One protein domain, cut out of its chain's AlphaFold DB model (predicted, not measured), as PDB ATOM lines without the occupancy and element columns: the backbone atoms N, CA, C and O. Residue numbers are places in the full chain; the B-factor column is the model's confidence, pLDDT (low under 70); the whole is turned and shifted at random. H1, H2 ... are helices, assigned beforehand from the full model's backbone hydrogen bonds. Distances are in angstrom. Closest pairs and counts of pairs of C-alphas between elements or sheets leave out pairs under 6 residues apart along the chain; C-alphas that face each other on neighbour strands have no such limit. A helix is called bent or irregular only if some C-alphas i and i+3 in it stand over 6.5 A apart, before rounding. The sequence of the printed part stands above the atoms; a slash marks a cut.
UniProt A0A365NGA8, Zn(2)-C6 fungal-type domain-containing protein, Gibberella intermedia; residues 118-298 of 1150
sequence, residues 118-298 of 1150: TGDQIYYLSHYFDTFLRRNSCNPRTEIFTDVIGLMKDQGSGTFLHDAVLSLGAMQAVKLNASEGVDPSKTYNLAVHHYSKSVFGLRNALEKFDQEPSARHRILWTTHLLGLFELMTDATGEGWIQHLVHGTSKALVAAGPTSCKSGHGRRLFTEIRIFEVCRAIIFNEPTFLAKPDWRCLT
ATOM      1  N   THR A 118      -4.890  42.312  32.477       65.31
ATOM      2  CA  THR A 118      -4.569  40.877  32.498       65.31
ATOM      3  C   THR A 118      -5.426  40.143  33.534       65.31
ATOM      4  O   THR A 118      -5.996  40.758  34.437       65.31
ATOM      5  N   GLY A 119      -5.509  38.810  33.441       65.19
ATOM      6  CA  GLY A 119      -6.253  38.003  34.421       65.19
ATOM      7  C   GLY A 119      -5.800  38.257  35.865       65.19
ATOM      8  O   GLY A 119      -6.632  38.367  36.762       65.19
ATOM      9  N   ASP A 120      -4.495  38.460  36.065       65.50
ATOM     10  CA  ASP A 120      -3.916  38.800  37.365       65.50
ATOM     11  C   ASP A 120      -4.360  40.195  37.831       65.50
ATOM     12  O   ASP A 120      -4.763  40.367  38.977       65.50
ATOM     13  N   GLN A 121      -4.375  41.195  36.941       70.81
ATOM     14  CA  GLN A 121      -4.857  42.545  37.267       70.81
ATOM     15  C   GLN A 121      -6.342  42.551  37.643       70.81
ATOM     16  O   GLN A 121      -6.724  43.219  38.601       70.81
ATOM     17  N   ILE A 122      -7.177  41.765  36.955       73.00
ATOM     18  CA  ILE A 122      -8.591  41.584  37.318       73.00
ATOM     19  C   ILE A 122      -8.718  40.992  38.734       73.00
ATOM     20  O   ILE A 122      -9.569  41.442  39.503       73.00
ATOM     21  N   TYR A 123      -7.852  40.045  39.109       76.81
ATOM     22  CA  TYR A 123      -7.801  39.486  40.464       76.81
ATOM     23  C   TYR A 123      -7.388  40.531  41.518       76.81
ATOM     24  O   TYR A 123      -8.118  40.716  42.494       76.81
ATOM     25  N   TYR A 124      -6.298  41.282  41.302       77.50
ATOM     26  CA  TYR A 124      -5.868  42.354  42.218       77.50
ATOM     27  C   TYR A 124      -6.953  43.422  42.411       77.50
ATOM     28  O   TYR A 124      -7.281  43.773  43.544       77.50
ATOM     29  N   LEU A 125      -7.565  43.911  41.327       79.38
ATOM     30  CA  LEU A 125      -8.633  44.912  41.416       79.38
ATOM     31  C   LEU A 125      -9.878  44.374  42.136       79.38
ATOM     32  O   LEU A 125     -10.469  45.086  42.947       79.38
ATOM     33  N   SER A 126     -10.236  43.105  41.916       79.00
ATOM     34  CA  SER A 126     -11.330  42.452  42.648       79.00
ATOM     35  C   SER A 126     -11.029  42.345  44.149       79.00
ATOM     36  O   SER A 126     -11.917  42.582  44.963       79.00
ATOM     37  N   HIS A 127      -9.777  42.067  44.531       79.06
ATOM     38  CA  HIS A 127      -9.346  42.052  45.933       79.06
ATOM     39  C   HIS A 127      -9.386  43.448  46.584       79.06
ATOM     40  O   HIS A 127      -9.781  43.577  47.745       79.06
ATOM     41  N   TYR A 128      -9.035  44.515  45.856       79.44
ATOM     42  CA  TYR A 128      -9.176  45.884  46.370       79.44
ATOM     43  C   TYR A 128     -10.641  46.324  46.499       79.44
ATOM     44  O   TYR A 128     -10.972  47.013  47.463       79.44
ATOM     45  N   PHE A 129     -11.532  45.871  45.612       81.81
ATOM     46  CA  PHE A 129     -12.982  46.056  45.757       81.81
ATOM     47  C   PHE A 129     -13.547  45.300  46.976       81.81
ATOM     48  O   PHE A 129     -14.278  45.878  47.775       81.81
ATOM     49  N   ASP A 130     -13.143  44.046  47.183       74.88
ATOM     50  CA  ASP A 130     -13.495  43.246  48.366       74.88
ATOM     51  C   ASP A 130     -12.979  43.894  49.672       74.88
ATOM     52  O   ASP A 130     -13.682  43.988  50.679       74.88
ATOM     53  N   THR A 131     -11.764  44.452  49.634       74.00
ATOM     54  CA  THR A 131     -11.165  45.220  50.740       74.00
ATOM     55  C   THR A 131     -11.900  46.540  51.006       74.00
ATOM     56  O   THR A 131     -12.026  46.941  52.163       74.00
ATOM     57  N   PHE A 132     -12.399  47.218  49.967       75.44
ATOM     58  CA  PHE A 132     -13.262  48.393  50.112       75.44
ATOM     59  C   PHE A 132     -14.589  48.016  50.780       75.44
ATOM     60  O   PHE A 132     -14.955  48.633  51.779       75.44
ATOM     61  N   LEU A 133     -15.267  46.967  50.300       69.56
ATOM     62  CA  LEU A 133     -16.523  46.496  50.888       69.56
ATOM     63  C   LEU A 133     -16.345  46.077  52.352       69.56
ATOM     64  O   LEU A 133     -17.071  46.574  53.207       69.56
ATOM     65  N   ARG A 134     -15.332  45.267  52.690       65.56
ATOM     66  CA  ARG A 134     -15.066  44.865  54.089       65.56
ATOM     67  C   ARG A 134     -14.750  46.024  55.044       65.56
ATOM     68  O   ARG A 134     -14.844  45.831  56.251       65.56
ATOM     69  N   ARG A 135     -14.386  47.209  54.538       63.72
ATOM     70  CA  ARG A 135     -14.181  48.430  55.344       63.72
ATOM     71  C   ARG A 135     -15.416  49.329  55.444       63.72
ATOM     72  O   ARG A 135     -15.454  50.174  56.327       63.72
ATOM     73  N   ASN A 136     -16.393  49.165  54.551       61.66
ATOM     74  CA  ASN A 136     -17.555  50.054  54.422       61.66
ATOM     75  C   ASN A 136     -18.905  49.320  54.550       61.66
ATOM     76  O   ASN A 136     -19.958  49.940  54.401       61.66
ATOM     77  N   SER A 137     -18.899  48.008  54.819       56.94
ATOM     78  CA  SER A 137     -20.118  47.221  55.021       56.94
ATOM     79  C   SER A 137     -20.820  47.676  56.295       56.94
ATOM     80  O   SER A 137     -20.367  47.390  57.404       56.94
ATOM     81  N   CYS A 138     -21.937  48.385  56.138       47.81
ATOM     82  CA  CYS A 138     -22.745  48.851  57.265       47.81
ATOM     83  C   CYS A 138     -23.413  47.691  58.020       47.81
ATOM     84  O   CYS A 138     -23.829  47.874  59.156       47.81
ATOM     85  N   ASN A 139     -23.491  46.499  57.422       52.44
ATOM     86  CA  ASN A 139     -23.920  45.271  58.075       52.44
ATOM     87  C   ASN A 139     -22.787  44.221  57.988       52.44
ATOM     88  O   ASN A 139     -22.284  43.956  56.895       52.44
ATOM     89  N   PRO A 140     -22.353  43.601  59.102       47.66
ATOM     90  CA  PRO A 140     -21.347  42.534  59.075       47.66
ATOM     91  C   PRO A 140     -21.918  41.166  58.654       47.66
ATOM     92  O   PRO A 140     -21.157  40.220  58.469       47.66
ATOM     93  N   ARG A 141     -23.248  41.032  58.516       49.00
ATOM     94  CA  ARG A 141     -23.945  39.779  58.159       49.00
ATOM     95  C   ARG A 141     -24.173  39.612  56.645       49.00
ATOM     96  O   ARG A 141     -24.704  38.585  56.220       49.00
ATOM     97  N   THR A 142     -23.815  40.602  55.824       55.50
ATOM     98  CA  THR A 142     -24.036  40.626  54.369       55.50
ATOM     99  C   THR A 142     -22.743  40.336  53.599       55.50
ATOM    100  O   THR A 142     -21.817  41.140  53.550       55.50
ATOM    101  N   GLU A 143     -22.679  39.186  52.918       60.38
ATOM    102  CA  GLU A 143     -21.572  38.853  52.004       60.38
ATOM    103  C   GLU A 143     -21.688  39.598  50.656       60.38
ATOM    104  O   GLU A 143     -21.758  38.983  49.590       60.38
ATOM    105  N   ILE A 144     -21.692  40.936  50.693       62.56
ATOM    106  CA  ILE A 144     -21.899  41.811  49.523       62.56
ATOM    107  C   ILE A 144     -20.995  41.413  48.342       62.56
ATOM    108  O   ILE A 144     -21.439  41.368  47.193       62.56
ATOM    109  N   PHE A 145     -19.730  41.083  48.620       59.91
ATOM    110  CA  PHE A 145     -18.782  40.639  47.600       59.91
ATOM    111  C   PHE A 145     -19.217  39.323  46.932       59.91
ATOM    112  O   PHE A 145     -19.234  39.242  45.704       59.91
ATOM    113  N   THR A 146     -19.638  38.318  47.709       63.31
ATOM    114  CA  THR A 146     -20.128  37.028  47.192       63.31
ATOM    115  C   THR A 146     -21.357  37.210  46.295       63.31
ATOM    116  O   THR A 146     -21.441  36.566  45.248       63.31
ATOM    117  N   ASP A 147     -22.277  38.118  46.645       64.56
ATOM    118  CA  ASP A 147     -23.471  38.431  45.843       64.56
ATOM    119  C   ASP A 147     -23.145  39.145  44.527       64.56
ATOM    120  O   ASP A 147     -23.638  38.755  43.466       64.56
ATOM    121  N   VAL A 148     -22.296  40.177  44.568       66.25
ATOM    122  CA  VAL A 148     -21.891  40.930  43.368       66.25
ATOM    123  C   VAL A 148     -21.119  40.023  42.403       66.25
ATOM    124  O   VAL A 148     -21.423  39.991  41.209       66.25
ATOM    125  N   ILE A 149     -20.199  39.200  42.920       69.06
ATOM    126  CA  ILE A 149     -19.489  38.169  42.146       69.06
ATOM    127  C   ILE A 149     -20.443  37.057  41.668       69.06
ATOM    128  O   ILE A 149     -20.216  36.464  40.613       69.06
ATOM    129  N   GLY A 150     -21.529  36.778  42.394       67.94
ATOM    130  CA  GLY A 150     -22.622  35.907  41.955       67.94
ATOM    131  C   GLY A 150     -23.312  36.441  40.698       67.94
ATOM    132  O   GLY A 150     -23.343  35.762  39.672       67.94
ATOM    133  N   LEU A 151     -23.770  37.696  40.741       67.81
ATOM    134  CA  LEU A 151     -24.422  38.395  39.623       67.81
ATOM    135  C   LEU A 151     -23.530  38.584  38.382       67.81
ATOM    136  O   LEU A 151     -24.046  38.833  37.289       67.81
ATOM    137  N   MET A 152     -22.208  38.475  38.535       67.62
ATOM    138  CA  MET A 152     -21.227  38.545  37.446       67.62
ATOM    139  C   MET A 152     -21.023  37.213  36.699       67.62
ATOM    140  O   MET A 152     -20.400  37.222  35.639       67.62
ATOM    141  N   LYS A 153     -21.536  36.079  37.207       65.25
ATOM    142  CA  LYS A 153     -21.365  34.746  36.583       65.25
ATOM    143  C   LYS A 153     -22.358  34.448  35.451       65.25
ATOM    144  O   LYS A 153     -22.090  33.562  34.640       65.25
ATOM    145  N   ASP A 154     -23.463  35.189  35.361       60.97
ATOM    146  CA  ASP A 154     -24.438  35.079  34.269       60.97
ATOM    147  C   ASP A 154     -23.821  35.542  32.934       60.97
ATOM    148  O   ASP A 154     -23.513  36.722  32.753       60.97
ATOM    149  N   GLN A 155     -23.665  34.627  31.972       53.72
ATOM    150  CA  GLN A 155     -22.898  34.844  30.732       53.72
ATOM    151  C   GLN A 155     -23.652  35.658  29.651       53.72
ATOM    152  O   GLN A 155     -23.827  35.215  28.519       53.72
ATOM    153  N   GLY A 156     -24.107  36.867  29.996       50.66
ATOM    154  CA  GLY A 156     -24.956  37.733  29.165       50.66
ATOM    155  C   GLY A 156     -24.266  38.980  28.598       50.66
ATOM    156  O   GLY A 156     -24.731  40.089  28.852       50.66
ATOM    157  N   SER A 157     -23.203  38.810  27.799       45.47
ATOM    158  CA  SER A 157     -22.340  39.882  27.238       45.47
ATOM    159  C   SER A 157     -21.556  40.700  28.285       45.47
ATOM    160  O   SER A 157     -21.866  40.652  29.470       45.47
ATOM    161  N   GLY A 158     -20.485  41.394  27.867       58.28
ATOM    162  CA  GLY A 158     -19.511  42.034  28.772       58.28
ATOM    163  C   GLY A 158     -20.171  42.948  29.807       58.28
ATOM    164  O   GLY A 158     -20.647  44.030  29.468       58.28
ATOM    165  N   THR A 159     -20.238  42.489  31.058       71.69
ATOM    166  CA  THR A 159     -21.171  43.041  32.041       71.69
ATOM    167  C   THR A 159     -20.687  44.380  32.587       71.69
ATOM    168  O   THR A 159     -19.642  44.488  33.218       71.69
ATOM    169  N   PHE A 160     -21.509  45.415  32.421       83.44
ATOM    170  CA  PHE A 160     -21.271  46.754  32.971       83.44
ATOM    171  C   PHE A 160     -21.082  46.755  34.503       83.44
ATOM    172  O   PHE A 160     -20.371  47.607  35.031       83.44
ATOM    173  N   LEU A 161     -21.643  45.761  35.204       83.50
ATOM    174  CA  LEU A 161     -21.388  45.498  36.623       83.50
ATOM    175  C   LEU A 161     -19.917  45.131  36.898       83.50
ATOM    176  O   LEU A 161     -19.329  45.649  37.842       83.50
ATOM    177  N   HIS A 162     -19.299  44.293  36.058       84.25
ATOM    178  CA  HIS A 162     -17.882  43.934  36.167       84.25
ATOM    179  C   HIS A 162     -16.981  45.155  35.934       84.25
ATOM    180  O   HIS A 162     -15.964  45.306  36.607       84.25
ATOM    181  N   ASP A 163     -17.355  46.054  35.020       86.06
ATOM    182  CA  ASP A 163     -16.638  47.318  34.840       86.06
ATOM    183  C   ASP A 163     -16.799  48.263  36.049       86.06
ATOM    184  O   ASP A 163     -15.817  48.872  36.457       86.06
ATOM    185  N   ALA A 164     -17.974  48.333  36.692       86.06
ATOM    186  CA  ALA A 164     -18.148  49.114  37.928       86.06
ATOM    187  C   ALA A 164     -17.309  48.561  39.099       86.06
ATOM    188  O   ALA A 164     -16.680  49.315  39.844       86.06
ATOM    189  N   VAL A 165     -17.256  47.233  39.239       85.12
ATOM    190  CA  VAL A 165     -16.412  46.544  40.231       85.12
ATOM    191  C   VAL A 165     -14.930  46.851  40.002       85.12
ATOM    192  O   VAL A 165     -14.232  47.227  40.944       85.12
ATOM    193  N   LEU A 166     -14.450  46.767  38.754       85.75
ATOM    194  CA  LEU A 166     -13.065  47.118  38.425       85.75
ATOM    195  C   LEU A 166     -12.769  48.608  38.638       85.75
ATOM    196  O   LEU A 166     -11.677  48.930  39.105       85.75
ATOM    197  N   SER A 167     -13.707  49.517  38.342       87.81
ATOM    198  CA  SER A 167     -13.483  50.952  38.548       87.81
ATOM    199  C   SER A 167     -13.338  51.303  40.028       87.81
ATOM    200  O   SER A 167     -12.418  52.036  40.387       87.81
ATOM    201  N   LEU A 168     -14.182  50.736  40.896       83.50
ATOM    202  CA  LEU A 168     -14.056  50.887  42.350       83.50
ATOM    203  C   LEU A 168     -12.780  50.238  42.891       83.50
ATOM    204  O   LEU A 168     -12.054  50.867  43.657       83.50
ATOM    205  N   GLY A 169     -12.469  49.010  42.466       82.38
ATOM    206  CA  GLY A 169     -11.245  48.315  42.867       82.38
ATOM    207  C   GLY A 169      -9.980  49.094  42.502       82.38
ATOM    208  O   GLY A 169      -9.073  49.228  43.322       82.38
ATOM    209  N   ALA A 170      -9.942  49.684  41.304       84.56
ATOM    210  CA  ALA A 170      -8.837  50.529  40.861       84.56
ATOM    211  C   ALA A 170      -8.786  51.867  41.616       84.56
ATOM    212  O   ALA A 170      -7.704  52.293  42.012       84.56
ATOM    213  N   MET A 171      -9.931  52.498  41.900       82.94
ATOM    214  CA  MET A 171      -9.966  53.718  42.716       82.94
ATOM    215  C   MET A 171      -9.500  53.459  44.159       82.94
ATOM    216  O   MET A 171      -8.757  54.258  44.723       82.94
ATOM    217  N   GLN A 172      -9.860  52.312  44.744       82.44
ATOM    218  CA  GLN A 172      -9.371  51.911  46.063       82.44
ATOM    219  C   GLN A 172      -7.866  51.605  46.046       82.44
ATOM    220  O   GLN A 172      -7.169  51.973  46.987       82.44
ATOM    221  N   ALA A 173      -7.353  50.971  44.987       81.06
ATOM    222  CA  ALA A 173      -5.920  50.736  44.819       81.06
ATOM    223  C   ALA A 173      -5.129  52.059  44.731       81.06
ATOM    224  O   ALA A 173      -4.090  52.186  45.379       81.06
ATOM    225  N   VAL A 174      -5.657  53.072  44.024       79.56
ATOM    226  CA  VAL A 174      -5.103  54.441  44.018       79.56
ATOM    227  C   VAL A 174      -5.119  55.044  45.424       79.56
ATOM    228  O   VAL A 174      -4.069  55.449  45.910       79.56
ATOM    229  N   LYS A 175      -6.265  55.045  46.125       75.44
ATOM    230  CA  LYS A 175      -6.367  55.622  47.483       75.44
ATOM    231  C   LYS A 175      -5.504  54.923  48.542       75.44
ATOM    232  O   LYS A 175      -5.276  55.496  49.600       75.44
ATOM    233  N   LEU A 176      -5.032  53.703  48.282       77.25
ATOM    234  CA  LEU A 176      -4.113  52.967  49.160       77.25
ATOM    235  C   LEU A 176      -2.646  53.030  48.708       77.25
ATOM    236  O   LEU A 176      -1.822  52.342  49.307       77.25
ATOM    237  N   ASN A 177      -2.317  53.805  47.665       71.62
ATOM    238  CA  ASN A 177      -0.988  53.845  47.044       71.62
ATOM    239  C   ASN A 177      -0.433  52.438  46.728       71.62
ATOM    240  O   ASN A 177       0.747  52.148  46.928       71.62
ATOM    241  N   ALA A 178      -1.306  51.542  46.257       73.62
ATOM    242  CA  ALA A 178      -0.982  50.140  46.027       73.62
ATOM    243  C   ALA A 178       0.067  49.970  44.913       73.62
ATOM    244  O   ALA A 178      -0.189  50.300  43.756       73.62
ATOM    245  N   SER A 179       1.224  49.405  45.260       60.78
ATOM    246  CA  SER A 179       2.333  49.117  44.338       60.78
ATOM    247  C   SER A 179       2.319  47.695  43.755       60.78
ATOM    248  O   SER A 179       3.181  47.358  42.943       60.78
ATOM    249  N   GLU A 180       1.360  46.850  44.150       61.06
ATOM    250  CA  GLU A 180       1.244  45.460  43.694       61.06
ATOM    251  C   GLU A 180       0.244  45.316  42.528       61.06
ATOM    252  O   GLU A 180      -0.867  45.846  42.552       61.06
ATOM    253  N   GLY A 181       0.633  44.567  41.491       60.41
ATOM    254  CA  GLY A 181      -0.237  44.139  40.385       60.41
ATOM    255  C   GLY A 181      -0.525  45.173  39.284       60.41
ATOM    256  O   GLY A 181      -0.622  44.793  38.113       60.41
ATOM    257  N   VAL A 182      -0.634  46.465  39.612       64.19
ATOM    258  CA  VAL A 182      -0.948  47.544  38.652       64.19
ATOM    259  C   VAL A 182       0.015  48.722  38.823       64.19
ATOM    260  O   VAL A 182       0.353  49.096  39.939       64.19
ATOM    261  N   ASP A 183       0.446  49.322  37.711       70.19
ATOM    262  CA  ASP A 183       1.266  50.540  37.686       70.19
ATOM    263  C   ASP A 183       0.490  51.742  38.272       70.19
ATOM    264  O   ASP A 183      -0.472  52.184  37.630       70.19
ATOM    265  N   PRO A 184       0.909  52.322  39.419       67.81
ATOM    266  CA  PRO A 184       0.179  53.400  40.092       67.81
ATOM    267  C   PRO A 184      -0.100  54.623  39.208       67.81
ATOM    268  O   PRO A 184      -1.167  55.225  39.314       67.81
ATOM    269  N   SER A 185       0.804  54.949  38.274       68.00
ATOM    270  CA  SER A 185       0.630  56.070  37.332       68.00
ATOM    271  C   SER A 185      -0.503  55.838  36.320       68.00
ATOM    272  O   SER A 185      -1.027  56.777  35.713       68.00
ATOM    273  N   LYS A 186      -0.912  54.576  36.141       76.75
ATOM    274  CA  LYS A 186      -1.961  54.145  35.213       76.75
ATOM    275  C   LYS A 186      -3.238  53.693  35.926       76.75
ATOM    276  O   LYS A 186      -4.298  53.767  35.308       76.75
ATOM    277  N   THR A 187      -3.186  53.304  37.204       80.06
ATOM    278  CA  THR A 187      -4.348  52.794  37.962       80.06
ATOM    279  C   THR A 187      -5.522  53.780  38.006       80.06
ATOM    280  O   THR A 187      -6.665  53.363  37.833       80.06
ATOM    281  N   TYR A 188      -5.278  55.092  38.128       81.06
ATOM    282  CA  TYR A 188      -6.351  56.101  38.062       81.06
ATOM    283  C   TYR A 188      -7.017  56.162  36.675       81.06
ATOM    284  O   TYR A 188      -8.242  56.150  36.555       81.06
ATOM    285  N   ASN A 189      -6.215  56.148  35.607       79.94
ATOM    286  CA  ASN A 189      -6.712  56.145  34.227       79.94
ATOM    287  C   ASN A 189      -7.498  54.858  33.903       79.94
ATOM    288  O   ASN A 189      -8.528  54.912  33.232       79.94
ATOM    289  N   LEU A 190      -7.050  53.715  34.431       82.50
ATOM    290  CA  LEU A 190      -7.745  52.425  34.386       82.50
ATOM    291  C   LEU A 190      -9.102  52.490  35.113       82.50
ATOM    292  O   LEU A 190     -10.110  52.036  34.570       82.50
ATOM    293  N   ALA A 191      -9.151  53.117  36.292       82.38
ATOM    294  CA  ALA A 191     -10.376  53.303  37.067       82.38
ATOM    295  C   ALA A 191     -11.429  54.124  36.295       82.38
ATOM    296  O   ALA A 191     -12.562  53.675  36.114       82.38
ATOM    297  N   VAL A 192     -11.033  55.287  35.761       83.06
ATOM    298  CA  VAL A 192     -11.903  56.165  34.954       83.06
ATOM    299  C   VAL A 192     -12.329  55.496  33.637       83.06
ATOM    300  O   VAL A 192     -13.475  55.653  33.205       83.06
ATOM    301  N   HIS A 193     -11.450  54.705  33.010       82.50
ATOM    302  CA  HIS A 193     -11.779  53.936  31.805       82.50
ATOM    303  C   HIS A 193     -12.908  52.927  32.063       82.50
ATOM    304  O   HIS A 193     -13.905  52.915  31.335       82.50
ATOM    305  N   HIS A 194     -12.790  52.118  33.122       84.25
ATOM    306  CA  HIS A 194     -13.822  51.147  33.483       84.25
ATOM    307  C   HIS A 194     -15.126  51.819  33.946       84.25
ATOM    308  O   HIS A 194     -16.194  51.396  33.509       84.25
ATOM    309  N   TYR A 195     -15.068  52.924  34.702       85.25
ATOM    310  CA  TYR A 195     -16.262  53.710  35.057       85.25
ATOM    311  C   TYR A 195     -17.020  54.160  33.792       85.25
ATOM    312  O   TYR A 195     -18.213  53.896  33.644       85.25
ATOM    313  N   SER A 196     -16.317  54.744  32.813       83.25
ATOM    314  CA  SER A 196     -16.914  55.203  31.547       83.25
ATOM    315  C   SER A 196     -17.555  54.060  30.739       83.25
ATOM    316  O   SER A 196     -18.673  54.187  30.227       83.25
ATOM    317  N   LYS A 197     -16.881  52.904  30.680       82.94
ATOM    318  CA  LYS A 197     -17.363  51.680  30.019       82.94
ATOM    319  C   LYS A 197     -18.605  51.101  30.710       82.94
ATOM    320  O   LYS A 197     -19.563  50.723  30.031       82.94
ATOM    321  N   SER A 198     -18.631  51.120  32.043       87.19
ATOM    322  CA  SER A 198     -19.786  50.736  32.856       87.19
ATOM    323  C   SER A 198     -20.986  51.661  32.621       87.19
ATOM    324  O   SER A 198     -22.068  51.179  32.284       87.19
ATOM    325  N   VAL A 199     -20.793  52.986  32.679       81.81
ATOM    326  CA  VAL A 199     -21.837  53.991  32.401       81.81
ATOM    327  C   VAL A 199     -22.450  53.798  31.010       81.81
ATOM    328  O   VAL A 199     -23.669  53.900  30.855       81.81
ATOM    329  N   PHE A 200     -21.640  53.491  29.990       78.75
ATOM    330  CA  PHE A 200     -22.144  53.200  28.645       78.75
ATOM    331  C   PHE A 200     -23.026  51.941  28.614       78.75
ATOM    332  O   PHE A 200     -24.147  51.988  28.108       78.75
ATOM    333  N   GLY A 201     -22.561  50.828  29.192       80.69
ATOM    334  CA  GLY A 201     -23.336  49.587  29.235       80.69
ATOM    335  C   GLY A 201     -24.610  49.688  30.085       80.69
ATOM    336  O   GLY A 201     -25.646  49.155  29.688       80.69
ATOM    337  N   LEU A 202     -24.576  50.440  31.191       82.81
ATOM    338  CA  LEU A 202     -25.735  50.689  32.052       82.81
ATOM    339  C   LEU A 202     -26.850  51.444  31.311       82.81
ATOM    340  O   LEU A 202     -28.017  51.080  31.442       82.81
ATOM    341  N   ARG A 203     -26.516  52.444  30.483       80.31
ATOM    342  CA  ARG A 203     -27.510  53.146  29.642       80.31
ATOM    343  C   ARG A 203     -28.195  52.190  28.664       80.31
ATOM    344  O   ARG A 203     -29.420  52.167  28.605       80.31
ATOM    345  N   ASN A 204     -27.418  51.356  27.975       79.19
ATOM    346  CA  ASN A 204     -27.944  50.369  27.025       79.19
ATOM    347  C   ASN A 204     -28.828  49.306  27.714       79.19
ATOM    348  O   ASN A 204     -29.761  48.785  27.108       79.19
ATOM    349  N   ALA A 205     -28.552  48.987  28.984       77.88
ATOM    350  CA  ALA A 205     -29.370  48.084  29.793       77.88
ATOM    351  C   ALA A 205     -30.672  48.745  30.286       77.88
ATOM    352  O   ALA A 205     -31.724  48.106  30.291       77.88
ATOM    353  N   LEU A 206     -30.633  50.034  30.644       75.12
ATOM    354  CA  LEU A 206     -31.816  50.808  31.042       75.12
ATOM    355  C   LEU A 206     -32.841  50.949  29.903       75.12
ATOM    356  O   LEU A 206     -34.040  50.904  30.165       75.12
ATOM    357  N   GLU A 207     -32.405  51.017  28.640       75.56
ATOM    358  CA  GLU A 207     -33.314  50.985  27.476       75.56
ATOM    359  C   GLU A 207     -34.133  49.679  27.364       75.56
ATOM    360  O   GLU A 207     -35.158  49.653  26.680       75.56
ATOM    361  N   LYS A 208     -33.721  48.613  28.068       69.88
ATOM    362  CA  LYS A 208     -34.372  47.293  28.109       69.88
ATOM    363  C   LYS A 208     -34.907  46.896  29.494       69.88
ATOM    364  O   LYS A 208     -35.289  45.743  29.687       69.88
ATOM    365  N   PHE A 209     -34.967  47.818  30.458       70.62
ATOM    366  CA  PHE A 209     -35.300  47.534  31.868       70.62
ATOM    367  C   PHE A 209     -36.628  46.769  32.085       70.62
ATOM    368  O   PHE A 209     -36.754  45.938  32.994       70.62
ATOM    369  N   ASP A 210     -37.615  47.017  31.221       66.06
ATOM    370  CA  ASP A 210     -38.918  46.340  31.236       66.06
ATOM    371  C   ASP A 210     -38.886  44.922  30.639       66.06
ATOM    372  O   ASP A 210     -39.765  44.115  30.930       66.06
ATOM    373  N   GLN A 211     -37.890  44.620  29.800       70.50
ATOM    374  CA  GLN A 211     -37.816  43.412  28.968       70.50
ATOM    375  C   GLN A 211     -36.986  42.293  29.612       70.50
ATOM    376  O   GLN A 211     -37.258  41.119  29.371       70.50
ATOM    377  N   GLU A 212     -36.000  42.635  30.447       68.19
ATOM    378  CA  GLU A 212     -35.091  41.675  31.090       68.19
ATOM    379  C   GLU A 212     -35.188  41.744  32.633       68.19
ATOM    380  O   GLU A 212     -34.375  42.411  33.279       68.19
ATOM    381  N   PRO A 213     -36.139  41.034  33.280       65.88
ATOM    382  CA  PRO A 213     -36.264  41.020  34.742       65.88
ATOM    383  C   PRO A 213     -34.989  40.580  35.478       65.88
ATOM    384  O   PRO A 213     -34.699  41.092  36.556       65.88
ATOM    385  N   SER A 214     -34.193  39.686  34.880       65.19
ATOM    386  CA  SER A 214     -32.897  39.231  35.408       65.19
ATOM    387  C   SER A 214     -31.780  40.279  35.307       65.19
ATOM    388  O   SER A 214     -30.787  40.188  36.027       65.19
ATOM    389  N   ALA A 215     -31.923  41.303  34.458       71.06
ATOM    390  CA  ALA A 215     -30.971  42.409  34.385       71.06
ATOM    391  C   ALA A 215     -31.175  43.436  35.510       71.06
ATOM    392  O   ALA A 215     -30.238  44.168  35.834       71.06
ATOM    393  N   ARG A 216     -32.357  43.482  36.145       77.06
ATOM    394  CA  ARG A 216     -32.712  44.505  37.148       77.06
ATOM    395  C   ARG A 216     -31.748  44.536  38.329       77.06
ATOM    396  O   ARG A 216     -31.287  45.612  38.691       77.06
ATOM    397  N   HIS A 217     -31.360  43.381  38.873       78.12
ATOM    398  CA  HIS A 217     -30.373  43.312  39.960       78.12
ATOM    399  C   HIS A 217     -29.004  43.840  39.532       78.12
ATOM    400  O   HIS A 217     -28.414  44.631  40.260       78.12
ATOM    401  N   ARG A 218     -28.532  43.496  38.324       79.62
ATOM    402  CA  ARG A 218     -27.281  44.046  37.773       79.62
ATOM    403  C   ARG A 218     -27.362  45.562  37.589       79.62
ATOM    404  O   ARG A 218     -26.407  46.256  37.922       79.62
ATOM    405  N   ILE A 219     -28.486  46.085  37.097       79.88
ATOM    406  CA  ILE A 219     -28.724  47.526  36.904       79.88
ATOM    407  C   ILE A 219     -28.724  48.267  38.249       79.88
ATOM    408  O   ILE A 219     -28.029  49.275  38.377       79.88
ATOM    409  N   LEU A 220     -29.431  47.754  39.261       79.69
ATOM    410  CA  LEU A 220     -29.481  48.346  40.601       79.69
ATOM    411  C   LEU A 220     -28.099  48.348  41.279       79.69
ATOM    412  O   LEU A 220     -27.644  49.407  41.708       79.69
ATOM    413  N   TRP A 221     -27.403  47.203  41.308       80.94
ATOM    414  CA  TRP A 221     -26.048  47.109  41.869       80.94
ATOM    415  C   TRP A 221     -25.069  48.030  41.134       80.94
ATOM    416  O   TRP A 221     -24.374  48.804  41.781       80.94
ATOM    417  N   THR A 222     -25.051  48.028  39.796       83.69
ATOM    418  CA  THR A 222     -24.159  48.920  39.025       83.69
ATOM    419  C   THR A 222     -24.460  50.386  39.315       83.69
ATOM    420  O   THR A 222     -23.533  51.167  39.502       83.69
ATOM    421  N   THR A 223     -25.741  50.763  39.397       83.25
ATOM    422  CA  THR A 223     -26.134  52.132  39.754       83.25
ATOM    423  C   THR A 223     -25.547  52.500  41.114       83.25
ATOM    424  O   THR A 223     -24.844  53.498  41.208       83.25
ATOM    425  N   HIS A 224     -25.731  51.676  42.147       78.56
ATOM    426  CA  HIS A 224     -25.162  51.941  43.471       78.56
ATOM    427  C   HIS A 224     -23.621  52.041  43.448       78.56
ATOM    428  O   HIS A 224     -23.070  53.021  43.947       78.56
ATOM    429  N   LEU A 225     -22.929  51.097  42.797       82.06
ATOM    430  CA  LEU A 225     -21.462  51.072  42.717       82.06
ATOM    431  C   LEU A 225     -20.865  52.281  41.968       82.06
ATOM    432  O   LEU A 225     -19.832  52.800  42.383       82.06
ATOM    433  N   LEU A 226     -21.508  52.767  40.901       83.00
ATOM    434  CA  LEU A 226     -21.062  53.984  40.205       83.00
ATOM    435  C   LEU A 226     -21.216  55.237  41.080       83.00
ATOM    436  O   LEU A 226     -20.353  56.107  41.050       83.00
ATOM    437  N   GLY A 227     -22.247  55.279  41.927       74.69
ATOM    438  CA  GLY A 227     -22.387  56.324  42.940       74.69
ATOM    439  C   GLY A 227     -21.261  56.299  43.969       74.69
ATOM    440  O   GLY A 227     -20.687  57.338  44.278       74.69
ATOM    441  N   LEU A 228     -20.891  55.112  44.459       76.56
ATOM    442  CA  LEU A 228     -19.750  54.969  45.368       76.56
ATOM    443  C   LEU A 228     -18.431  55.397  44.699       76.56
ATOM    444  O   LEU A 228     -17.562  55.941  45.371       76.56
ATOM    445  N   PHE A 229     -18.285  55.223  43.382       79.38
ATOM    446  CA  PHE A 229     -17.127  55.728  42.637       79.38
ATOM    447  C   PHE A 229     -17.112  57.262  42.575       79.38
ATOM    448  O   PHE A 229     -16.058  57.875  42.753       79.38
ATOM    449  N   GLU A 230     -18.273  57.887  42.372       75.06
ATOM    450  CA  GLU A 230     -18.424  59.345  42.430       75.06
ATOM    451  C   GLU A 230     -18.110  59.870  43.843       75.06
ATOM    452  O   GLU A 230     -17.257  60.740  43.975       75.06
ATOM    453  N   LEU A 231     -18.624  59.243  44.909       70.00
ATOM    454  CA  LEU A 231     -18.248  59.545  46.303       70.00
ATOM    455  C   LEU A 231     -16.742  59.360  46.585       70.00
ATOM    456  O   LEU A 231     -16.161  60.048  47.421       70.00
ATOM    457  N   MET A 232     -16.076  58.428  45.899       67.38
ATOM    458  CA  MET A 232     -14.627  58.257  46.021       67.38
ATOM    459  C   MET A 232     -13.815  59.308  45.251       67.38
ATOM    460  O   MET A 232     -12.633  59.461  45.560       67.38
ATOM    461  N   THR A 233     -14.391  60.014  44.276       66.50
ATOM    462  CA  THR A 233     -13.665  60.939  43.379       66.50
ATOM    463  C   THR A 233     -14.031  62.411  43.561       66.50
ATOM    464  O   THR A 233     -13.206  63.272  43.264       66.50
ATOM    465  N   ASP A 234     -15.218  62.705  44.084       63.50
ATOM    466  CA  ASP A 234     -15.713  64.048  44.367       63.50
ATOM    467  C   ASP A 234     -15.587  64.376  45.862       63.50
ATOM    468  O   ASP A 234     -16.312  63.839  46.698       63.50
ATOM    469  N   ALA A 235     -14.674  65.293  46.196       53.41
ATOM    470  CA  ALA A 235     -14.467  65.765  47.564       53.41
ATOM    471  C   ALA A 235     -15.599  66.676  48.087       53.41
ATOM    472  O   ALA A 235     -15.655  66.926  49.285       53.41
ATOM    473  N   THR A 236     -16.493  67.170  47.220       53.62
ATOM    474  CA  THR A 236     -17.652  67.992  47.626       53.62
ATOM    475  C   THR A 236     -18.872  67.153  48.007       53.62
ATOM    476  O   THR A 236     -19.792  67.653  48.648       53.62
ATOM    477  N   GLY A 237     -18.910  65.885  47.588       56.34
ATOM    478  CA  GLY A 237     -20.060  64.999  47.761       56.34
ATOM    479  C   GLY A 237     -21.296  65.354  46.919       56.34
ATOM    480  O   GLY A 237     -22.257  64.579  46.930       56.34
ATOM    481  N   GLU A 238     -21.302  66.457  46.158       56.38
ATOM    482  CA  GLU A 238     -22.451  66.873  45.343       56.38
ATOM    483  C   GLU A 238     -22.827  65.824  44.288       56.38
ATOM    484  O   GLU A 238     -24.013  65.554  44.083       56.38
ATOM    485  N   GLY A 239     -21.838  65.201  43.637       57.50
ATOM    486  CA  GLY A 239     -22.063  64.136  42.658       57.50
ATOM    487  C   GLY A 239     -22.759  62.930  43.286       57.50
ATOM    488  O   GLY A 239     -23.801  62.482  42.801       57.50
ATOM    489  N   TRP A 240     -22.257  62.475  44.439       66.19
ATOM    490  CA  TRP A 240     -22.868  61.394  45.218       66.19
ATOM    491  C   TRP A 240     -24.295  61.728  45.662       66.19
ATOM    492  O   TRP A 240     -25.192  60.903  45.482       66.19
ATOM    493  N   ILE A 241     -24.534  62.937  46.175       61.78
ATOM    494  CA  ILE A 241     -25.867  63.424  46.556       61.78
ATOM    495  C   ILE A 241     -26.820  63.386  45.356       61.78
ATOM    496  O   ILE A 241     -27.905  62.795  45.431       61.78
ATOM    497  N   GLN A 242     -26.410  63.958  44.220       63.75
ATOM    498  CA  GLN A 242     -27.218  63.956  43.003       63.75
ATOM    499  C   GLN A 242     -27.521  62.530  42.545       63.75
ATOM    500  O   GLN A 242     -28.668  62.236  42.205       63.75
ATOM    501  N   HIS A 243     -26.539  61.631  42.576       66.81
ATOM    502  CA  HIS A 243     -26.689  60.246  42.143       66.81
ATOM    503  C   HIS A 243     -27.498  59.371  43.117       66.81
ATOM    504  O   HIS A 243     -28.255  58.500  42.678       66.81
ATOM    505  N   LEU A 244     -27.429  59.617  44.425       66.38
ATOM    506  CA  LEU A 244     -28.278  58.964  45.423       66.38
ATOM    507  C   LEU A 244     -29.756  59.328  45.192       66.38
ATOM    508  O   LEU A 244     -30.597  58.435  45.056       66.38
ATOM    509  N   VAL A 245     -30.052  60.625  45.053       63.62
ATOM    510  CA  VAL A 245     -31.411  61.163  44.845       63.62
ATOM    511  C   VAL A 245     -31.964  60.839  43.446       63.62
ATOM    512  O   VAL A 245     -33.127  60.462  43.305       63.62
ATOM    513  N   HIS A 246     -31.163  60.991  42.386       62.72
ATOM    514  CA  HIS A 246     -31.632  60.920  40.992       62.72
ATOM    515  C   HIS A 246     -31.319  59.607  40.273       62.72
ATOM    516  O   HIS A 246     -31.976  59.308  39.277       62.72
ATOM    517  N   GLY A 247     -30.343  58.835  40.750       71.50
ATOM    518  CA  GLY A 247     -30.008  57.509  40.239       71.50
ATOM    519  C   GLY A 247     -30.578  56.415  41.133       71.50
ATOM    520  O   GLY A 247     -31.581  55.788  40.802       71.50
ATOM    521  N   THR A 248     -29.938  56.198  42.280       72.81
ATOM    522  CA  THR A 248     -30.119  54.999  43.115       72.81
ATOM    523  C   THR A 248     -31.529  54.891  43.710       72.81
ATOM    524  O   THR A 248     -32.190  53.867  43.522       72.81
ATOM    525  N   SER A 249     -32.035  55.953  44.349       73.94
ATOM    526  CA  SER A 249     -33.388  55.978  44.933       73.94
ATOM    527  C   SER A 249     -34.474  55.759  43.866       73.94
ATOM    528  O   SER A 249     -35.321  54.871  43.985       73.94
ATOM    529  N   LYS A 250     -34.386  56.473  42.732       75.25
ATOM    530  CA  LYS A 250     -35.335  56.333  41.609       75.25
ATOM    531  C   LYS A 250     -35.271  54.960  40.937       75.25
ATOM    532  O   LYS A 250     -36.306  54.454  40.508       75.25
ATOM    533  N   ALA A 251     -34.096  54.333  40.879       75.88
ATOM    534  CA  ALA A 251     -33.949  52.979  40.358       75.88
ATOM    535  C   ALA A 251     -34.637  51.935  41.260       75.88
ATOM    536  O   ALA A 251     -35.321  51.056  40.736       75.88
ATOM    537  N   LEU A 252     -34.546  52.059  42.593       77.44
ATOM    538  CA  LEU A 252     -35.299  51.204  43.524       77.44
ATOM    539  C   LEU A 252     -36.815  51.400  43.392       77.44
ATOM    540  O   LEU A 252     -37.547  50.415  43.289       77.44
ATOM    541  N   VAL A 253     -37.287  52.649  43.312       80.62
ATOM    542  CA  VAL A 253     -38.714  52.955  43.091       80.62
ATOM    543  C   VAL A 253     -39.226  52.330  41.787       80.62
ATOM    544  O   VAL A 253     -40.298  51.728  41.792       80.62
ATOM    545  N   ALA A 254     -38.453  52.405  40.697       77.06
ATOM    546  CA  ALA A 254     -38.809  51.811  39.405       77.06
ATOM    547  C   ALA A 254     -38.719  50.271  39.381       77.06
ATOM    548  O   ALA A 254     -39.491  49.617  38.682       77.06
ATOM    549  N   ALA A 255     -37.797  49.669  40.141       78.38
ATOM    550  CA  ALA A 255     -37.696  48.215  40.274       78.38
ATOM    551  C   ALA A 255     -38.814  47.615  41.145       78.38
ATOM    552  O   ALA A 255     -39.213  46.466  40.929       78.38
ATOM    553  N   GLY A 256     -39.316  48.384  42.114       79.88
ATOM    554  CA  GLY A 256     -40.392  47.999  43.020       79.88
ATOM    555  C   GLY A 256     -39.972  47.015  44.127       79.88
ATOM    556  O   GLY A 256     -38.943  46.334  44.032       79.88
ATOM    557  N   PRO A 257     -40.794  46.883  45.185       81.88
ATOM    558  CA  PRO A 257     -40.460  46.071  46.355       81.88
ATOM    559  C   PRO A 257     -40.416  44.568  46.043       81.88
ATOM    560  O   PRO A 257     -39.694  43.823  46.698       81.88
ATOM    561  N   THR A 258     -41.128  44.102  45.012       78.25
ATOM    562  CA  THR A 258     -41.102  42.699  44.561       78.25
ATOM    563  C   THR A 258     -39.728  42.278  44.039       78.25
ATOM    564  O   THR A 258     -39.254  41.198  44.390       78.25
ATOM    565  N   SER A 259     -39.039  43.143  43.286       75.31
ATOM    566  CA  SER A 259     -37.661  42.900  42.827       75.31
ATOM    567  C   SER A 259     -36.670  42.789  43.993       75.31
ATOM    568  O   SER A 259     -35.633  42.140  43.859       75.31
ATOM    569  N   CYS A 260     -37.004  43.368  45.149       76.50
ATOM    570  CA  CYS A 260     -36.192  43.353  46.364       76.50
ATOM    571  C   CYS A 260     -36.479  42.144  47.286       76.50
ATOM    572  O   CYS A 260     -35.841  42.012  48.325       76.50
ATOM    573  N   LYS A 261     -37.397  41.229  46.918       73.12
ATOM    574  CA  LYS A 261     -37.663  39.989  47.685       73.12
ATOM    575  C   LYS A 261     -36.706  38.832  47.368       73.12
ATOM    576  O   LYS A 261     -36.603  37.899  48.163       73.12
ATOM    577  N   SER A 262     -36.017  38.857  46.224       71.81
ATOM    578  CA  SER A 262     -35.002  37.848  45.869       71.81
ATOM    579  C   SER A 262     -33.691  38.086  46.630       71.81
ATOM    580  O   SER A 262     -33.418  39.214  47.022       71.81
ATOM    581  N   GLY A 263     -32.845  37.062  46.811       68.81
ATOM    582  CA  GLY A 263     -31.616  37.167  47.626       68.81
ATOM    583  C   GLY A 263     -30.719  38.365  47.274       68.81
ATOM    584  O   GLY A 263     -30.481  39.224  48.122       68.81
ATOM    585  N   HIS A 264     -30.319  38.479  46.003       69.25
ATOM    586  CA  HIS A 264     -29.478  39.580  45.512       69.25
ATOM    587  C   HIS A 264     -30.148  40.968  45.578       69.25
ATOM    588  O   HIS A 264     -29.449  41.980  45.597       69.25
ATOM    589  N   GLY A 265     -31.486  41.033  45.559       71.50
ATOM    590  CA  GLY A 265     -32.246  42.283  45.695       71.50
ATOM    591  C   GLY A 265     -32.476  42.680  47.151       71.50
ATOM    592  O   GLY A 265     -32.438  43.862  47.474       71.50
ATOM    593  N   ARG A 266     -32.651  41.690  48.033       74.31
ATOM    594  CA  ARG A 266     -32.858  41.864  49.471       74.31
ATOM    595  C   ARG A 266     -31.631  42.473  50.128       74.31
ATOM    596  O   ARG A 266     -31.745  43.503  50.776       74.31
ATOM    597  N   ARG A 267     -30.461  41.874  49.889       73.19
ATOM    598  CA  ARG A 267     -29.182  42.351  50.433       73.19
ATOM    599  C   ARG A 267     -28.830  43.749  49.910       73.19
ATOM    600  O   ARG A 267     -28.413  44.595  50.679       73.19
ATOM    601  N   LEU A 268     -29.115  44.046  48.639       75.44
ATOM    602  CA  LEU A 268     -28.964  45.407  48.112       75.44
ATOM    603  C   LEU A 268     -29.898  46.423  48.791       75.44
ATOM    604  O   LEU A 268     -29.510  47.562  49.041       75.44
ATOM    605  N   PHE A 269     -31.143  46.026  49.064       77.31
ATOM    606  CA  PHE A 269     -32.115  46.886  49.727       77.31
ATOM    607  C   PHE A 269     -31.748  47.153  51.193       77.31
ATOM    608  O   PHE A 269     -31.861  48.298  51.623       77.31
ATOM    609  N   THR A 270     -31.267  46.149  51.936       73.12
ATOM    610  CA  THR A 270     -30.778  46.308  53.317       73.12
ATOM    611  C   THR A 270     -29.711  47.403  53.411       73.12
ATOM    612  O   THR A 270     -29.838  48.308  54.236       73.12
ATOM    613  N   GLU A 271     -28.731  47.375  52.510       71.62
ATOM    614  CA  GLU A 271     -27.621  48.328  52.450       71.62
ATOM    615  C   GLU A 271     -28.060  49.726  51.978       71.62
ATOM    616  O   GLU A 271     -27.702  50.727  52.597       71.62
ATOM    617  N   ILE A 272     -28.881  49.830  50.922       71.94
ATOM    618  CA  ILE A 272     -29.339  51.141  50.421       71.94
ATOM    619  C   ILE A 272     -30.367  51.798  51.359       71.94
ATOM    620  O   ILE A 272     -30.456  53.027  51.383       71.94
ATOM    621  N   ARG A 273     -31.114  51.025  52.166       75.69
ATOM    622  CA  ARG A 273     -32.118  51.553  53.111       75.69
ATOM    623  C   ARG A 273     -31.537  52.652  54.002       75.69
ATOM    624  O   ARG A 273     -32.186  53.680  54.154       75.69
ATOM    625  N   ILE A 274     -30.318  52.479  54.519       72.94
ATOM    626  CA  ILE A 274     -29.638  53.490  55.348       72.94
ATOM    627  C   ILE A 274     -29.460  54.798  54.563       72.94
ATOM    628  O   ILE A 274     -29.860  55.857  55.034       72.94
ATOM    629  N   PHE A 275     -28.942  54.735  53.334       72.38
ATOM    630  CA  PHE A 275     -28.707  55.925  52.512       72.38
ATOM    631  C   PHE A 275     -30.002  56.644  52.093       72.38
ATOM    632  O   PHE A 275     -30.035  57.871  52.092       72.38
ATOM    633  N   GLU A 276     -31.080  55.919  51.771       76.56
ATOM    634  CA  GLU A 276     -32.397  56.523  51.493       76.56
ATOM    635  C   GLU A 276     -33.016  57.166  52.748       76.56
ATOM    636  O   GLU A 276     -33.665  58.206  52.639       76.56
ATOM    637  N   VAL A 277     -32.781  56.600  53.937       72.62
ATOM    638  CA  VAL A 277     -33.191  57.199  55.217       72.62
ATOM    639  C   VAL A 277     -32.403  58.480  55.511       72.62
ATOM    640  O   VAL A 277     -33.014  59.510  55.798       72.62
ATOM    641  N   CYS A 278     -31.076  58.472  55.347       69.81
ATOM    642  CA  CYS A 278     -30.253  59.679  55.471       69.81
ATOM    643  C   CYS A 278     -30.687  60.767  54.477       69.81
ATOM    644  O   CYS A 278     -30.818  61.929  54.847       69.81
ATOM    645  N   ARG A 279     -30.977  60.390  53.224       74.38
ATOM    646  CA  ARG A 279     -31.500  61.293  52.187       74.38
ATOM    647  C   ARG A 279     -32.815  61.959  52.617       74.38
ATOM    648  O   ARG A 279     -32.985  63.154  52.393       74.38
ATOM    649  N   ALA A 280     -33.729  61.208  53.230       68.75
ATOM    650  CA  ALA A 280     -35.013  61.731  53.700       68.75
ATOM    651  C   ALA A 280     -34.847  62.794  54.800       68.75
ATOM    652  O   ALA A 280     -35.507  63.828  54.743       68.75
ATOM    653  N   ILE A 281     -33.925  62.568  55.748       66.31
ATOM    654  CA  ILE A 281     -33.553  63.556  56.775       66.31
ATOM    655  C   ILE A 281     -32.938  64.799  56.114       66.31
ATOM    656  O   ILE A 281     -33.476  65.893  56.247       66.31
ATOM    657  N   ILE A 282     -31.830  64.623  55.383       62.31
ATOM    658  CA  ILE A 282     -30.969  65.717  54.896       62.31
ATOM    659  C   ILE A 282     -31.731  66.683  53.980       62.31
ATOM    660  O   ILE A 282     -31.564  67.894  54.088       62.31
ATOM    661  N   PHE A 283     -32.587  66.167  53.094       63.09
ATOM    662  CA  PHE A 283     -33.355  66.999  52.159       63.09
ATOM    663  C   PHE A 283     -34.773  67.323  52.650       63.09
ATOM    664  O   PHE A 283     -35.520  67.984  51.934       63.09
ATOM    665  N   ASN A 284     -35.153  66.866  53.853       66.38
ATOM    666  CA  ASN A 284     -36.510  66.963  54.408       66.38
ATOM    667  C   ASN A 284     -37.612  66.485  53.435       66.38
ATOM    668  O   ASN A 284     -38.738  66.984  53.434       66.38
ATOM    669  N   GLU A 285     -37.282  65.501  52.593       69.69
ATOM    670  CA  GLU A 285     -38.170  64.959  51.565       69.69
ATOM    671  C   GLU A 285     -38.884  63.678  52.034       69.69
ATOM    672  O   GLU A 285     -38.281  62.836  52.708       69.69
ATOM    673  N   PRO A 286     -40.132  63.431  51.589       71.19
ATOM    674  CA  PRO A 286     -40.807  62.165  51.847       71.19
ATOM    675  C   PRO A 286     -40.056  60.994  51.194       71.19
ATOM    676  O   PRO A 286     -39.785  60.984  49.990       71.19
ATOM    677  N   THR A 287     -39.764  59.956  51.980       82.81
ATOM    678  CA  THR A 287     -39.159  58.719  51.472       82.81
ATOM    679  C   THR A 287     -40.196  57.753  50.902       82.81
ATOM    680  O   THR A 287     -41.305  57.598  51.422       82.81
ATOM    681  N   PHE A 288     -39.819  57.012  49.855       84.25
ATOM    682  CA  PHE A 288     -40.645  55.912  49.353       84.25
ATOM    683  C   PHE A 288     -40.773  54.754  50.359       84.25
ATOM    684  O   PHE A 288     -41.733  53.987  50.263       84.25
ATOM    685  N   LEU A 289     -39.861  54.653  51.337       84.69
ATOM    686  CA  LEU A 289     -39.873  53.634  52.392       84.69
ATOM    687  C   LEU A 289     -41.113  53.722  53.295       84.69
ATOM    688  O   LEU A 289     -41.523  52.710  53.854       84.69
ATOM    689  N   ALA A 290     -41.747  54.895  53.399       84.69
ATOM    690  CA  ALA A 290     -42.965  55.094  54.186       84.69
ATOM    691  C   ALA A 290     -44.217  54.433  53.567       84.69
ATOM    692  O   ALA A 290     -45.221  54.229  54.258       84.69
ATOM    693  N   LYS A 291     -44.176  54.078  52.272       86.25
ATOM    694  CA  LYS A 291     -45.300  53.456  51.551       86.25
ATOM    695  C   LYS A 291     -45.590  52.042  52.083       86.25
ATOM    696  O   LYS A 291     -44.652  51.321  52.436       86.25
ATOM    697  N   PRO A 292     -46.863  51.594  52.100       83.12
ATOM    698  CA  PRO A 292     -47.260  50.338  52.743       83.12
ATOM    699  C   PRO A 292     -46.526  49.110  52.192       83.12
ATOM    700  O   PRO A 292     -46.107  48.265  52.980       83.12
ATOM    701  N   ASP A 293     -46.291  49.038  50.880       85.06
ATOM    702  CA  ASP A 293     -45.604  47.903  50.244       85.06
ATOM    703  C   ASP A 293     -44.132  47.786  50.669       85.06
ATOM    704  O   ASP A 293     -43.619  46.680  50.850       85.06
ATOM    705  N   TRP A 294     -43.459  48.925  50.864       86.44
ATOM    706  CA  TRP A 294     -42.064  48.983  51.301       86.44
ATOM    707  C   TRP A 294     -41.945  48.755  52.813       86.44
ATOM    708  O   TRP A 294     -41.103  47.966  53.227       86.44
ATOM    709  N   ARG A 295     -42.861  49.295  53.632       83.25
ATOM    710  CA  ARG A 295     -42.988  48.917  55.058       83.25
ATOM    711  C   ARG A 295     -43.299  47.421  55.234       83.25
ATOM    712  O   ARG A 295     -42.822  46.796  56.180       83.25
ATOM    713  N   CYS A 296     -44.086  46.830  54.331       83.94
ATOM    714  CA  CYS A 296     -44.377  45.397  54.311       83.94
ATOM    715  C   CYS A 296     -43.134  44.574  53.938       83.94
ATOM    716  O   CYS A 296     -42.797  43.634  54.656       83.94
ATOM    717  N   LEU A 297     -42.407  44.973  52.885       83.44
ATOM    718  CA  LEU A 297     -41.117  44.383  52.519       83.44
ATOM    719  C   LEU A 297     -40.132  44.419  53.695       83.44
ATOM    720  O   LEU A 297     -39.590  43.378  54.042       83.44
ATOM    721  N   THR A 298     -39.926  45.574  54.332       82.06
ATOM    722  CA  THR A 298     -38.971  45.716  55.443       82.06
ATOM    723  C   THR A 298     -39.295  44.762  56.599       82.06
ATOM    724  O   THR A 298     -38.412  44.044  57.068       82.06
TER     725      THR A 298
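This is residues 118 to 298 of the 1150 residues of the protein "Zn(2)-C6 fungal-type domain-containing protein" of Gibberella intermedia (UniProt A0A365NGA8). An up-and-down bundle of H3, H4 and H5 makes the core, with H5 in the middle of the domain and H6 packed on H5, running back the opposite way. H1 crosses H3 and H7 passes obliquely over H6, with the short H2 between H1 and H7; the short H8 sits by H6 at one end of the longest axis. The printed part has 181 residues with eight named helices, H1 to H8 in chain order, and no named strand: all helix, mostly crossed in packing. It is compact, with a radius of gyration of the C-alphas of 16.1 A, and rounded, spanning 51 by 36 by 31 A.

The longest helix, H4, residues 184 to 206, is in a bundle, helices side by side, with H3, residues 160 to 175, and H5, residues 215 to 233. H3 and H4 are a helical hairpin and touch at a shallow tilt of 25 degrees, opposite ways; their closest C-alphas, of Ser 167 and Ala 191, are 4.2 A apart. H5 is the hub, touching five helices. H4 and H5, also a hairpin, touch at a tilt of 36 degrees, only just steep, with the C-alphas of Leu 202 and Ile 219 closest at 6.5 A. H3 and H5 touch and run the same way at a shallow tilt of 21 degrees, the closest C-alphas being Leu 161 and Thr 222, 5.0 A. H6, residues 238 to 259, forms a hairpin with H5 at a shallow tilt of 17 degrees, closest at the C-alphas of Leu 231 and Trp 240, 5.1 A. H1, residues 119 to 136, touches H3 about perpendicular, at 75 degrees, with the C-alphas of Phe 129 and Gly 169 closest at 4.1 A. H7, residues 263 to 282, touches H6 at a steep tilt of 46 degrees, closest at the C-alphas of Ser 259 and Gly 265, 6.2 A. H2, residues 144 to 151, touches H7, closest at the C-alphas of Asp 147 and His 264, 6.1 A. H8, residues 292 to 298, only just touches H6, with 3 pairs of C-alphas within 8 A, closest Pro 257 and Trp 294, 6.0 A. In H1, H2, H3, H5 and H8 every O i to N i+4 pair is within hydrogen-bond range; in H4 17 of 19 are, in H6 12 of 18 and in H7 13 of 16.

H4 is 33.4 A long, H7 29.5 A, H6 28.5 A, H5 26.9 A, H1 25.9 A and H3 22.6 A. H4 is irregular, with C-alphas 185 and 188 7.0 A apart, and H6 too, with C-alphas 254 and 257 9.2 A apart. H1 begins at C-alpha 119, (-6.253, 38.003, 34.421), and H8 ends at C-alpha 298, (-38.971, 45.716, 55.443).

The C-alphas farthest apart, of Asp 183 and Pro 292, are 50.8 A apart. The printed part has no cut and no long link. The mean pLDDT of the printed part is 73.0, with 64 residues under 70, among them 133 to 158 and 232 to 246.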